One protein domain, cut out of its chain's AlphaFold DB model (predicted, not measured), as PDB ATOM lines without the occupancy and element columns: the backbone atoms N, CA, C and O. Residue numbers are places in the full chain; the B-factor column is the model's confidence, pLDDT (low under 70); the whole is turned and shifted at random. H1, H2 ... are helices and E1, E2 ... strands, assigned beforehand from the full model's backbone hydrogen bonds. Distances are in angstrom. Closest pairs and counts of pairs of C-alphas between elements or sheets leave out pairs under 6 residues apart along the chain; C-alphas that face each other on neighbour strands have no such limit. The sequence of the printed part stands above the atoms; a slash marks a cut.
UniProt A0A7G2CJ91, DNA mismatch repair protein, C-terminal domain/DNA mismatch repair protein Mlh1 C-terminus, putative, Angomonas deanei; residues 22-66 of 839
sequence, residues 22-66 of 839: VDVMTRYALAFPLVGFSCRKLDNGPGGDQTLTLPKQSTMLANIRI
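This is residues 22 to 66 of the 839 residues of the protein "DNA mismatch repair protein, C-terminal domain/DNA mismatch repair protein Mlh1 C-terminus, putative" of Angomonas deanei (UniProt A0A7G2CJ91). A hairpin of two strands, E1 and E2, has the helices H1 and H2 packed side by side at one end, while residues 43 to 48 of its loop stick out at the other. H1 packs near both strands, and H2 folds back beside H1 near the end of E2. The printed part has 45 residues with two named helices and two named strands, in the order H1, E1, E2, H2; the sheet E1 - E2 is antiparallel and the class is mixed, helices and strands. The whole is only just loose, close to compact, with a radius of gyration of the C-alphas of 11.6 A, and spans 34 by 15 by 15 A, the loop making much of the length.

H1, residues 22 to 31, begins at C-alpha 22 (148.996, 201.590, 173.666) and measures 14.4 A. E1, residues 37 to 40, measures 10.3 A, and E2, residues 51 to 54, 9.9 A. H2, residues 60 to 66, measures 10.0 A and ends at C-alpha 66 (150.773, 207.015, 162.477).

E1 and E2 form a hairpin, antiparallel at 176 degrees. N 39 and O 52 are 2.9 A apart and N 54 and O 37 2.8 A, within hydrogen-bond range. The closest C-alphas of H1 and E1, Ala 29 and Phe 37, are 6.3 A apart. H1 and H2 touch, closest at the C-alphas of Leu 30 and Met 60, 5.2 A, and run opposite ways at a shallow tilt of 32 degrees. The closest C-alphas of E2 and H2, Leu 54 and Asn 63, are 6.4 A apart; E1 and H2 are apart. In H1 and H2 every O i to N i+4 pair is within hydrogen-bond range.

The two C-alphas farthest apart, Leu 34 and Pro 46, are 34.0 A from each other. The printed part has no cut and no long link. Mean pLDDT of the printed part is 77.6; residues 42 to 51 are under 70.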
ATOM      1  N   VAL A  22     148.752 200.875 174.922       83.38
ATOM      2  CA  VAL A  22     148.996 201.590 173.666       83.38
ATOM      3  C   VAL A  22     149.412 203.043 173.902       83.38
ATOM      4  O   VAL A  22     150.361 203.476 173.255       83.38
ATOM      5  N   ASP A  23     148.795 203.793 174.826       84.81
ATOM      6  CA  ASP A  23     149.220 205.174 175.129       84.81
ATOM      7  C   ASP A  23     150.666 205.214 175.649       84.81
ATOM      8  O   ASP A  23     151.491 205.948 175.109       84.81
ATOM      9  N   VAL A  24     151.025 204.364 176.620       86.75
ATOM     10  CA  VAL A  24     152.401 204.306 177.149       86.75
ATOM     11  C   VAL A  24     153.402 203.910 176.058       86.75
ATOM     12  O   VAL A  24     154.393 204.612 175.859       86.75
ATOM     13  N   MET A  25     153.140 202.833 175.309       88.50
ATOM     14  CA  MET A  25     153.999 202.395 174.198       88.50
ATOM     15  C   MET A  25     154.136 203.478 173.115       88.50
ATOM     16  O   MET A  25     155.241 203.717 172.631       88.50
ATOM     17  N   THR A  26     153.054 204.194 172.801       88.31
ATOM     18  CA  THR A  26     153.073 205.320 171.858       88.31
ATOM     19  C   THR A  26     153.948 206.457 172.373       88.31
ATOM     20  O   THR A  26     154.812 206.919 171.634       88.31
ATOM     21  N   ARG A  27     153.796 206.887 173.636       89.25
ATOM     22  CA  ARG A  27     154.615 207.964 174.224       89.25
ATOM     23  C   ARG A  27     156.113 207.658 174.133       89.25
ATOM     24  O   ARG A  27     156.870 208.513 173.681       89.25
ATOM     25  N   TYR A  28     156.534 206.438 174.472       88.75
ATOM     26  CA  TYR A  28     157.933 206.016 174.312       88.75
ATOM     27  C   TYR A  28     158.375 205.980 172.837       88.75
ATOM     28  O   TYR A  28     159.467 206.447 172.519       88.75
ATOM     29  N   ALA A  29     157.518 205.532 171.917       87.38
ATOM     30  CA  ALA A  29     157.806 205.555 170.481       87.38
ATOM     31  C   ALA A  29     157.877 206.970 169.867       87.38
ATOM     32  O   ALA A  29     158.508 207.152 168.824       87.38
ATOM     33  N   LEU A  30     157.279 207.989 170.500       87.12
ATOM     34  CA  LEU A  30     157.493 209.389 170.115       87.12
ATOM     35  C   LEU A  30     158.881 209.889 170.537       87.12
ATOM     36  O   LEU A  30     159.534 210.582 169.761       87.12
ATOM     37  N   ALA A  31     159.335 209.541 171.745       82.81
ATOM     38  CA  ALA A  31     160.613 209.999 172.296       82.81
ATOM     39  C   ALA A  31     161.842 209.311 171.677       82.81
ATOM     40  O   ALA A  31     162.896 209.940 171.557       82.81
ATOM     41  N   PHE A  32     161.702 208.046 171.263       84.62
ATOM     42  CA  PHE A  32     162.781 207.220 170.710       84.62
ATOM     43  C   PHE A  32     162.473 206.752 169.275       84.62
ATOM     44  O   PHE A  32     162.397 205.549 169.033       84.62
ATOM     45  N   PRO A  33     162.309 207.661 168.292       80.38
ATOM     46  CA  PRO A  33     161.799 207.312 166.962       80.38
ATOM     47  C   PRO A  33     162.769 206.461 166.115       80.38
ATOM     48  O   PRO A  33     162.363 205.875 165.112       80.38
ATOM     49  N   LEU A  34     164.034 206.329 166.534       80.56
ATOM     50  CA  LEU A  34     164.979 205.362 165.960       80.56
ATOM     51  C   LEU A  34     164.599 203.906 166.289       80.56
ATOM     52  O   LEU A  34     164.848 203.006 165.483       80.56
ATOM     53  N   VAL A  35     163.975 203.672 167.448       85.12
ATOM     54  CA  VAL A  35     163.518 202.356 167.906       85.12
ATOM     55  C   VAL A  35     162.123 202.090 167.341       85.12
ATOM     56  O   VAL A  35     161.203 202.881 167.523       85.12
ATOM     57  N   GLY A  36     161.955 200.959 166.657       83.81
ATOM     58  CA  GLY A  36     160.646 200.515 166.176       83.81
ATOM     59  C   GLY A  36     159.897 199.752 167.263       83.81
ATOM     60  O   GLY A  36     160.442 198.811 167.840       83.81
ATOM     61  N   PHE A  37     158.645 200.129 167.509       86.44
ATOM     62  CA  PHE A  37     157.785 199.531 168.532       86.44
ATOM     63  C   PHE A  37     156.607 198.816 167.867       86.44
ATOM     64  O   PHE A  37     155.974 199.363 166.967       86.44
ATOM     65  N   SER A  38     156.257 197.621 168.341       83.88
ATOM     66  CA  SER A  38     155.033 196.928 167.928       83.88
ATOM     67  C   SER A  38     154.276 196.423 169.151       83.88
ATOM     68  O   SER A  38     154.873 195.891 170.086       83.88
ATOM     69  N   CYS A  39     152.962 196.618 169.152       82.00
ATOM     70  CA  CYS A  39     152.054 196.150 170.184       82.00
ATOM     71  C   CYS A  39     150.879 195.438 169.512       82.00
ATOM     72  O   CYS A  39     150.212 196.027 168.664       82.00
ATOM     73  N   ARG A  40     150.631 194.180 169.892       79.88
ATOM     74  CA  ARG A  40     149.584 193.301 169.348       79.88
ATOM     75  C   ARG A  40     148.625 192.878 170.459       79.88
ATOM     76  O   ARG A  40     149.081 192.507 171.542       79.88
ATOM     77  N   LYS A  41     147.319 192.861 170.179       74.38
ATOM     78  CA  LYS A  41     146.305 192.329 171.098       74.38
ATOM     79  C   LYS A  41     145.983 190.859 170.799       74.38
ATOM     80  O   LYS A  41     145.379 190.551 169.778       74.38
ATOM     81  N   LEU A  42     146.350 189.958 171.712       66.25
ATOM     82  CA  LEU A  42     146.141 188.510 171.578       66.25
ATOM     83  C   LEU A  42     144.734 188.072 172.050       66.25
ATOM     84  O   LEU A  42     144.603 187.389 173.063       66.25
ATOM     85  N   ASP A  43     143.688 188.472 171.320       59.59
ATOM     86  CA  ASP A  43     142.299 188.046 171.563       59.59
ATOM     87  C   ASP A  43     141.814 187.069 170.474       59.59
ATOM     88  O   ASP A  43     141.808 187.407 169.293       59.59
ATOM     89  N   ASN A  44     141.269 185.910 170.865       50.84
ATOM     90  CA  ASN A  44     140.616 184.956 169.947       50.84
ATOM     91  C   ASN A  44     139.167 185.369 169.578       50.84
ATOM     92  O   ASN A  44     138.270 184.529 169.505       50.84
ATOM     93  N   GLY A  45     138.905 186.670 169.421       53.41
ATOM     94  CA  GLY A  45     137.570 187.227 169.161       53.41
ATOM     95  C   GLY A  45     137.333 187.598 167.688       53.41
ATOM     96  O   GLY A  45     138.287 187.838 166.953       53.41
ATOM     97  N   PRO A  46     136.069 187.741 167.237       47.38
ATOM     98  CA  PRO A  46     135.725 188.084 165.848       47.38
ATOM     99  C   PRO A  46     135.988 189.560 165.463       47.38
ATOM    100  O   PRO A  46     135.439 190.056 164.482       47.38
ATOM    101  N   GLY A  47     136.818 190.278 166.225       52.59
ATOM    102  CA  GLY A  47     137.370 191.587 165.872       52.59
ATOM    103  C   GLY A  47     138.884 191.451 165.743       52.59
ATOM    104  O   GLY A  47     139.553 191.277 166.757       52.59
ATOM    105  N   GLY A  48     139.386 191.472 164.505       49.81
ATOM    106  CA  GLY A  48     140.715 190.966 164.147       49.81
ATOM    107  C   GLY A  48     141.926 191.663 164.783       49.81
ATOM    108  O   GLY A  48     141.806 192.703 165.428       49.81
ATOM    109  N   ASP A  49     143.092 191.054 164.545       54.44
ATOM    110  CA  ASP A  49     144.415 191.345 165.119       54.44
ATOM    111  C   ASP A  49     144.779 192.844 165.172       54.44
ATOM    112  O   ASP A  49     145.407 193.399 164.266       54.44
ATOM    113  N   GLN A  50     144.389 193.513 166.261       59.66
ATOM    114  CA  GLN A  50     144.722 194.913 166.511       59.66
ATOM    115  C   GLN A  50     146.205 195.024 166.860       59.66
ATOM    116  O   GLN A  50     146.609 194.872 168.014       59.66
ATOM    117  N   THR A  51     147.006 195.298 165.833       69.19
ATOM    118  CA  THR A  51     148.442 195.539 165.936       69.19
ATOM    119  C   THR A  51     148.757 196.998 165.604       69.19
ATOM    120  O   THR A  51     148.559 197.436 164.472       69.19
ATOM    121  N   LEU A  52     149.286 197.748 166.576       76.88
ATOM    122  CA  LEU A  52     149.933 199.039 166.333       76.88
ATOM    123  C   LEU A  52     151.430 198.798 166.130       76.88
ATOM    124  O   LEU A  52     152.114 198.363 167.055       76.88
ATOM    125  N   THR A  53     151.943 199.118 164.944       80.81
ATOM    126  CA  THR A  53     153.377 199.050 164.631       80.81
ATOM    127  C   THR A  53     153.874 200.417 164.184       80.81
ATOM    128  O   THR A  53     153.352 200.996 163.233       80.81
ATOM    129  N   LEU A  54     154.905 200.906 164.867       84.00
ATOM    130  CA  LEU A  54     155.644 202.124 164.558       84.00
ATOM    131  C   LEU A  54     157.033 201.709 164.032       84.00
ATOM    132  O   LEU A  54     157.701 200.889 164.672       84.00
ATOM    133  N   PRO A  55     157.449 202.183 162.844       80.31
ATOM    134  CA  PRO A  55     158.632 201.666 162.160       80.31
ATOM    135  C   PRO A  55     159.939 202.037 162.875       80.31
ATOM    136  O   PRO A  55     160.024 203.039 163.580       80.31
ATOM    137  N   LYS A  56     160.980 201.225 162.653       78.69
ATOM    138  CA  LYS A  56     162.363 201.559 163.034       78.69
ATOM    139  C   LYS A  56     162.845 202.757 162.205       78.69
ATOM    140  O   LYS A  56     162.435 202.882 161.054       78.69
ATOM    141  N   GLN A  57     163.744 203.573 162.761       71.69
ATOM    142  CA  GLN A  57     164.352 204.726 162.069       71.69
ATOM    143  C   GLN A  57     163.319 205.702 161.467       71.69
ATOM    144  O   GLN A  57     163.443 206.141 160.327       71.69
ATOM    145  N   SER A  58     162.279 206.033 162.238       79.56
ATOM    146  CA  SER A  58     161.287 207.043 161.862       79.56
ATOM    147  C   SER A  58     161.648 208.438 162.390       79.56
ATOM    148  O   SER A  58     162.670 208.630 163.048       79.56
ATOM    149  N   THR A  59     160.772 209.418 162.149       84.50
ATOM    150  CA  THR A  59     160.823 210.744 162.788       84.50
ATOM    151  C   THR A  59     159.689 210.893 163.805       84.50
ATOM    152  O   THR A  59     158.659 210.221 163.707       84.50
ATOM    153  N   MET A  60     159.834 211.796 164.784       85.12
ATOM    154  CA  MET A  60     158.780 212.042 165.783       85.12
ATOM    155  C   MET A  60     157.454 212.456 165.114       85.12
ATOM    156  O   MET A  60     156.403 211.927 165.472       85.12
ATOM    157  N   LEU A  61     157.494 213.324 164.094       85.75
ATOM    158  CA  LEU A  61     156.310 213.735 163.327       85.75
ATOM    159  C   LEU A  61     155.661 212.545 162.599       85.75
ATOM    160  O   LEU A  61     154.438 212.395 162.645       85.75
ATOM    161  N   ALA A  62     156.455 211.663 161.981       85.69
ATOM    162  CA  ALA A  62     155.941 210.464 161.320       85.69
ATOM    163  C   ALA A  62     155.265 209.499 162.313       85.69
ATOM    164  O   ALA A  62     154.158 209.027 162.045       85.69
ATOM    165  N   ASN A  63     155.856 209.283 163.493       87.94
ATOM    166  CA  ASN A  63     155.247 208.464 164.544       87.94
ATOM    167  C   ASN A  63     153.955 209.098 165.101       87.94
ATOM    168  O   ASN A  63     152.970 208.383 165.294       87.94
ATOM    169  N   ILE A  64     153.887 210.430 165.259       87.50
ATOM    170  CA  ILE A  64     152.631 211.124 165.607       87.50
ATOM    171  C   ILE A  64     151.573 210.921 164.509       87.50
ATOM    172  O   ILE A  64     150.422 210.616 164.817       87.50
ATOM    173  N   ARG A  65     151.947 211.043 163.228       87.44
ATOM    174  CA  ARG A  65     151.036 210.845 162.087       87.44
ATOM    175  C   ARG A  65     150.463 209.427 162.022       87.44
ATOM    176  O   ARG A  65     149.311 209.275 161.619       87.44
ATOM    177  N   ILE A  66     151.233 208.411 162.416       85.88
ATOM    178  CA  ILE A  66     150.773 207.015 162.477       85.88
ATOM    179  C   ILE A  66     149.849 206.790 163.685       85.88
ATOM    180  O   ILE A  66     148.784 206.202 163.526       85.88
TER     181      ILE A  66